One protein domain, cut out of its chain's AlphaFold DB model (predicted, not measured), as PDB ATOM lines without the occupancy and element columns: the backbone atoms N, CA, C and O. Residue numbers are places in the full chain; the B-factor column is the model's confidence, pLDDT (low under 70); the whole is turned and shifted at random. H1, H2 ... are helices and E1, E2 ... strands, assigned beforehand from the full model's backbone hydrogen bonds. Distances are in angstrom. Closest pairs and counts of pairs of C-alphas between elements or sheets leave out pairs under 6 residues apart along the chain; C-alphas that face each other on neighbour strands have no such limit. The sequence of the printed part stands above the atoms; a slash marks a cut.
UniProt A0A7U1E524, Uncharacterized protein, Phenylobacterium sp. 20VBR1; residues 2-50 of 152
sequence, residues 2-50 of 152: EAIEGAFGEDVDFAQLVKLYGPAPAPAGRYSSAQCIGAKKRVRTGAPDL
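AT A GLANCE: This is residues 2 to 50 of the 152 residues of an uncharacterized protein of Phenylobacterium sp. 20VBR1 (UniProt A0A7U1E524). A long two-stranded hairpin, E1 and E2, makes the length of this rod; at one end its loop sticks out free at residues 26 to 31, and at the other end the short helix H1 is set off to one side. Residues 46 to 50, after E2, lie at the same end as H1. The printed part has 49 residues, with one named helix and two named strands in the order H1, E1, E2; the two strands form an antiparallel sheet, and the class is mixed, helices and strands. The whole is extended, with a radius of gyration of the C-alphas of 16.2 A and spans of 48 by 20 by 11 A.

HOW THE PARTS SIT: Look first at E1, residues 14 to 22, and E2, residues 35 to 45, a hairpin whose directions stand at 160 degrees, antiparallel. Near one end N 14 and O 45 are within hydrogen-bond range at 2.9 A, and near the other N 22 and O 35 at 2.8 A. Between these, C-alphas 17 and 41 face each other at 4.5 A. E2 bends by 50 degrees at residue 38. H1, residues 2 to 8, is apart from E2; in its backbone 2 of 3 O i to N i+4 pairs are within hydrogen-bond range.

IN THESE COORDINATES: Find C-alpha 14 at (18.679, -1.200, 21.168); from there E1 runs 26.2 A to C-alpha 22. E2 runs 29.4 A from C-alpha 35 to C-alpha 45 at (17.047, -2.682, 16.616). H1 begins at C-alpha 2 at (11.067, 8.383, 17.166) and spans 9.9 A.

THE WHOLE: The two C-alphas farthest apart are those of Asp 11 and Pro 27, at 47.8 A. The printed part has no cut. The link from H1 to E1 is tight, with 5 residues; that from E1 to E2 is long, with 12. The mean pLDDT of the printed part is 83.6, and residues 2 to 5 are under 70.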
ATOM      1  N   GLU A   2      10.300   7.259  17.729       60.91
ATOM      2  CA  GLU A   2      11.067   8.383  17.166       60.91
ATOM      3  C   GLU A   2      12.314   8.866  17.921       60.91
ATOM      4  O   GLU A   2      13.240   9.335  17.280       60.91
ATOM      5  N   ALA A   3      12.392   8.792  19.254       65.12
ATOM      6  CA  ALA A   3      13.505   9.429  19.970       65.12
ATOM      7  C   ALA A   3      14.867   8.739  19.763       65.12
ATOM      8  O   ALA A   3      15.889   9.415  19.786       65.12
ATOM      9  N   ILE A   4      14.890   7.408  19.598       68.44
ATOM     10  CA  ILE A   4      16.143   6.669  19.359       68.44
ATOM     11  C   ILE A   4      16.443   6.628  17.865       68.44
ATOM     12  O   ILE A   4      17.539   7.003  17.472       68.44
ATOM     13  N   GLU A   5      15.456   6.274  17.042       68.19
ATOM     14  CA  GLU A   5      15.586   6.266  15.577       68.19
ATOM     15  C   GLU A   5      15.962   7.655  15.034       68.19
ATOM     16  O   GLU A   5      16.816   7.769  14.166       68.19
ATOM     17  N   GLY A   6      15.402   8.733  15.592       73.88
ATOM     18  CA  GLY A   6      15.724  10.101  15.182       73.88
ATOM     19  C   GLY A   6      17.081  10.620  15.670       73.88
ATOM     20  O   GLY A   6      17.598  11.570  15.094       73.88
ATOM     21  N   ALA A   7      17.660  10.030  16.723       78.31
ATOM     22  CA  ALA A   7      18.957  10.449  17.265       78.31
ATOM     23  C   ALA A   7      20.124   9.587  16.765       78.31
ATOM     24  O   ALA A   7      21.237  10.091  16.629       78.31
ATOM     25  N   PHE A   8      19.875   8.300  16.522       75.62
ATOM     26  CA  PHE A   8      20.904   7.296  16.252       75.62
ATOM     27  C   PHE A   8      20.616   6.423  15.018       75.62
ATOM     28  O   PHE A   8      21.443   5.583  14.685       75.62
ATOM     29  N   GLY A   9      19.471   6.579  14.342       74.94
ATOM     30  CA  GLY A   9      19.126   5.763  13.173       74.94
ATOM     31  C   GLY A   9      19.087   4.261  13.480       74.94
ATOM     32  O   GLY A   9      18.528   3.842  14.498       74.94
ATOM     33  N   GLU A  10      19.692   3.464  12.594       72.81
ATOM     34  CA  GLU A  10      19.898   2.014  12.758       72.81
ATOM     35  C   GLU A  10      21.286   1.659  13.325       72.81
ATOM     36  O   GLU A  10      21.595   0.483  13.503       72.81
ATOM     37  N   ASP A  11      22.111   2.652  13.671       81.25
ATOM     38  CA  ASP A  11      23.529   2.458  14.018       81.25
ATOM     39  C   ASP A  11      23.757   1.956  15.457       81.25
ATOM     40  O   ASP A  11      24.890   1.907  15.941       81.25
ATOM     41  N   VAL A  12      22.687   1.613  16.182       83.56
ATOM     42  CA  VAL A  12      22.756   1.210  17.590       83.56
ATOM     43  C   VAL A  12      21.944  -0.043  17.886       83.56
ATOM     44  O   VAL A  12      20.769  -0.173  17.541       83.56
ATOM     45  N   ASP A  13      22.562  -0.937  18.650       86.38
ATOM     46  CA  ASP A  13      21.884  -2.075  19.248       86.38
ATOM     47  C   ASP A  13      20.975  -1.603  20.391       86.38
ATOM     48  O   ASP A  13      21.438  -1.146  21.443       86.38
ATOM     49  N   PHE A  14      19.658  -1.719  20.215       86.12
ATOM     50  CA  PHE A  14      18.679  -1.200  21.168       86.12
ATOM     51  C   PHE A  14      17.666  -2.254  21.611       86.12
ATOM     52  O   PHE A  14      16.969  -2.885  20.814       86.12
ATOM     53  N   ALA A  15      17.510  -2.382  22.928       90.94
ATOM     54  CA  ALA A  15      16.470  -3.185  23.553       90.94
ATOM     55  C   ALA A  15      15.796  -2.441  24.710       90.94
ATOM     56  O   ALA A  15      16.398  -1.641  25.425       90.94
ATOM     57  N   GLN A  16      14.521  -2.749  24.926       90.69
ATOM     58  CA  GLN A  16      13.705  -2.210  26.008       90.69
ATOM     59  C   GLN A  16      13.414  -3.291  27.047       90.69
ATOM     60  O   GLN A  16      13.002  -4.395  26.697       90.69
ATOM     61  N   LEU A  17      13.542  -2.956  28.331       91.31
ATOM     62  CA  LEU A  17      12.978  -3.747  29.425       91.31
ATOM     63  C   LEU A  17      11.656  -3.109  29.868       91.31
ATOM     64  O   LEU A  17      11.642  -2.051  30.493       91.31
ATOM     65  N   VAL A  18      10.540  -3.763  29.554       90.56
ATOM     66  CA  VAL A  18       9.193  -3.317  29.927       90.56
ATOM     67  C   VAL A  18       8.783  -4.006  31.222       90.56
ATOM     68  O   VAL A  18       8.575  -5.219  31.237       90.56
ATOM     69  N   LYS A  19       8.655  -3.245  32.310       89.50
ATOM     70  CA  LYS A  19       8.130  -3.749  33.585       89.50
ATOM     71  C   LYS A  19       6.606  -3.804  33.544       89.50
ATOM     72  O   LYS A  19       5.957  -2.844  33.137       89.50
ATOM     73  N   LEU A  20       6.049  -4.936  33.959       90.75
ATOM     74  CA  LEU A  20       4.614  -5.171  34.051       90.75
ATOM     75  C   LEU A  20       4.195  -4.978  35.504       90.75
ATOM     76  O   LEU A  20       4.744  -5.618  36.402       90.75
ATOM     77  N   TYR A  21       3.226  -4.097  35.724       90.75
ATOM     78  CA  TYR A  21       2.714  -3.776  37.048       90.75
ATOM     79  C   TYR A  21       1.247  -4.194  37.161       90.75
ATOM     80  O   TYR A  21       0.440  -3.861  36.296       90.75
ATOM     81  N   GLY A  22       0.932  -4.949  38.211       87.69
ATOM     82  CA  GLY A  22      -0.416  -5.353  38.595       87.69
ATOM     83  C   GLY A  22      -0.984  -4.471  39.714       87.69
ATOM     84  O   GLY A  22      -0.340  -3.498  40.124       87.69
ATOM     85  N   PRO A  23      -2.182  -4.790  40.231       85.06
ATOM     86  CA  PRO A  23      -2.783  -4.034  41.327       85.06
ATOM     87  C   PRO A  23      -1.878  -4.031  42.569       85.06
ATOM     88  O   PRO A  23      -1.079  -4.941  42.787       85.06
ATOM     89  N   ALA A  24      -1.977  -2.979  43.382       82.19
ATOM     90  CA  ALA A  24      -1.284  -2.931  44.665       82.19
ATOM     91  C   ALA A  24      -1.924  -3.928  45.657       82.19
ATOM     92  O   ALA A  24      -3.148  -4.094  45.632       82.19
ATOM     93  N   PRO A  25      -1.139  -4.577  46.536       78.56
ATOM     94  CA  PRO A  25      -1.683  -5.472  47.554       78.56
ATOM     95  C   PRO A  25      -2.611  -4.716  48.519       78.56
ATOM     96  O   PRO A  25      -2.326  -3.582  48.910       78.56
ATOM     97  N   ALA A  26      -3.734  -5.344  48.882       80.75
ATOM     98  CA  ALA A  26      -4.751  -4.755  49.748       80.75
ATOM     99  C   ALA A  26      -4.413  -4.927  51.248       80.75
ATOM    100  O   ALA A  26      -3.899  -5.980  51.625       80.75
ATOM    101  N   PRO A  27      -4.748  -3.945  52.110       80.88
ATOM    102  CA  PRO A  27      -5.296  -2.633  51.768       80.88
ATOM    103  C   PRO A  27      -4.211  -1.706  51.195       80.88
ATOM    104  O   PRO A  27      -3.169  -1.476  51.807       80.88
ATOM    105  N   ALA A  28      -4.467  -1.147  50.011       76.81
ATOM    106  CA  ALA A  28      -3.554  -0.210  49.374       76.81
ATOM    107  C   ALA A  28      -3.751   1.192  49.975       76.81
ATOM    108  O   ALA A  28      -4.826   1.781  49.870       76.81
ATOM    109  N   GLY A  29      -2.715   1.735  50.613       81.12
ATOM    110  CA  GLY A  29      -2.684   3.124  51.060       81.12
ATOM    111  C   GLY A  29      -2.323   4.085  49.923       81.12
ATOM    112  O   GLY A  29      -1.926   3.680  48.832       81.12
ATOM    113  N   ARG A  30      -2.375   5.393  50.203       78.44
ATOM    114  CA  ARG A  30      -2.088   6.479  49.237       78.44
ATOM    115  C   ARG A  30      -0.742   6.353  48.502       78.44
ATOM    116  O   ARG A  30      -0.598   6.895  47.411       78.44
ATOM    117  N   TYR A  31       0.236   5.681  49.108       80.25
ATOM    118  CA  TYR A  31       1.583   5.496  48.558       80.25
ATOM    119  C   TYR A  31       1.932   4.026  48.279       80.25
ATOM    120  O   TYR A  31       3.101   3.718  48.050       80.25
ATOM    121  N   SER A  32       0.951   3.114  48.301       82.62
ATOM    122  CA  SER A  32       1.192   1.709  47.968       82.62
ATOM    123  C   SER A  32       1.592   1.590  46.501       82.62
ATOM    124  O   SER A  32       0.850   1.997  45.608       82.62
ATOM    125  N   SER A  33       2.776   1.041  46.242       81.69
ATOM    126  CA  SER A  33       3.217   0.790  44.875       81.69
ATOM    127  C   SER A  33       2.411  -0.346  44.248       81.69
ATOM    128  O   SER A  33       2.122  -1.347  44.904       81.69
ATOM    129  N   ALA A  34       2.133  -0.225  42.952       86.25
ATOM    130  CA  ALA A  34       1.693  -1.344  42.128       86.25
ATOM    131  C   ALA A  34       2.690  -2.511  42.245       86.25
ATOM    132  O   ALA A  34       3.908  -2.291  42.299       86.25
ATOM    133  N   GLN A  35       2.196  -3.747  42.285       86.75
ATOM    134  CA  GLN A  35       3.073  -4.912  42.367       86.75
ATOM    135  C   GLN A  35       3.755  -5.132  41.014       86.75
ATOM    136  O   GLN A  35       3.088  -5.231  39.989       86.75
ATOM    137  N   CYS A  36       5.085  -5.217  40.988       88.31
ATOM    138  CA  CYS A  36       5.806  -5.621  39.782       88.31
ATOM    139  C   CYS A  36       5.593  -7.128  39.569       88.31
ATOM    140  O   CYS A  36       6.158  -7.934  40.301       88.31
ATOM    141  N   ILE A  37       4.770  -7.496  38.587       91.56
ATOM    142  CA  ILE A  37       4.369  -8.887  38.302       91.56
ATOM    143  C   ILE A  37       5.255  -9.560  37.247       91.56
ATOM    144  O   ILE A  37       5.128 -10.751  36.985       91.56
ATOM    145  N   GLY A  38       6.162  -8.807  36.626       90.88
ATOM    146  CA  GLY A  38       7.148  -9.344  35.697       90.88
ATOM    147  C   GLY A  38       7.858  -8.255  34.907       90.88
ATOM    148  O   GLY A  38       7.559  -7.067  35.033       90.88
ATOM    149  N   ALA A  39       8.794  -8.658  34.054       91.44
ATOM    150  CA  ALA A  39       9.436  -7.769  33.096       91.44
ATOM    151  C   ALA A  39       9.690  -8.504  31.777       91.44
ATOM    152  O   ALA A  39      10.007  -9.691  31.771       91.44
ATOM    153  N   LYS A  40       9.538  -7.802  30.653       92.44
ATOM    154  CA  LYS A  40       9.749  -8.336  29.302       92.44
ATOM    155  C   LYS A  40      10.856  -7.550  28.614       92.44
ATOM    156  O   LYS A  40      10.725  -6.340  28.440       92.44
ATOM    157  N   LYS A  41      11.927  -8.233  28.208       91.94
ATOM    158  CA  LYS A  41      12.946  -7.669  27.314       91.94
ATOM    159  C   LYS A  41      12.433  -7.747  25.878       91.94
ATOM    160  O   LYS A  41      11.884  -8.771  25.479       91.94
ATOM    161  N   ARG A  42      12.564  -6.665  25.118       90.00
ATOM    162  CA  ARG A  42      12.227  -6.602  23.693       90.00
ATOM    163  C   ARG A  42      13.367  -5.936  22.947       90.00
ATOM    164  O   ARG A  42      13.634  -4.762  23.195       90.00
ATOM    165  N   VAL A  43      13.999  -6.673  22.042       89.00
ATOM    166  CA  VAL A  43      14.902  -6.086  21.050       89.00
ATOM    167  C   VAL A  43      14.072  -5.199  20.126       89.00
ATOM    168  O   VAL A  43      12.942  -5.548  19.775       89.00
ATOM    169  N   ARG A  44      14.592  -4.016  19.816       86.75
ATOM    170  CA  ARG A  44      13.979  -3.064  18.887       86.75
ATOM    171  C   ARG A  44      14.797  -2.949  17.610       86.75
ATOM    172  O   ARG A  44      14.198  -3.031  16.548       86.75
ATOM    173  N   THR A  45      16.118  -2.851  17.740       86.25
ATOM    174  CA  THR A  45      17.047  -2.682  16.616       86.25
ATOM    175  C   THR A  45      18.361  -3.398  16.929       86.25
ATOM    176  O   THR A  45      18.751  -3.457  18.099       86.25
ATOM    177  N   GLY A  46      19.018  -3.942  15.902       85.69
ATOM    178  CA  GLY A  46      20.334  -4.574  16.011       85.69
ATOM    179  C   GLY A  46      20.353  -5.898  16.786       85.69
ATOM    180  O   GLY A  46      19.340  -6.596  16.903       85.69
ATOM    181  N   ALA A  47      21.522  -6.236  17.324       88.44
ATOM    182  CA  ALA A  47      21.812  -7.444  18.091       88.44
ATOM    183  C   ALA A  47      22.320  -7.116  19.516       88.44
ATOM    184  O   ALA A  47      23.439  -7.483  19.879       88.44
ATOM    185  N   PRO A  48      21.509  -6.448  20.365       87.88
ATOM    186  CA  PRO A  48      21.929  -6.057  21.707       87.88
ATOM    187  C   PRO A  48      22.162  -7.266  22.610       87.88
ATOM    188  O   PRO A  48      21.347  -8.192  22.663       87.88
ATOM    189  N   ASP A  49      23.218  -7.195  23.419       89.06
ATOM    190  CA  ASP A  49      23.462  -8.180  24.466       89.06
ATOM    191  C   ASP A  49      22.375  -8.101  25.549       89.06
ATOM    192  O   ASP A  49      22.326  -7.198  26.395       89.06
ATOM    193  N   LEU A  50      21.494  -9.102  25.538       87.25
ATOM    194  CA  LEU A  50      20.370  -9.215  26.456       87.25
ATOM    195  C   LEU A  50      20.801  -9.291  27.923       87.25
ATOM    196  O   LEU A  50      19.984  -8.939  28.782       87.25
TER     197      LEU A  50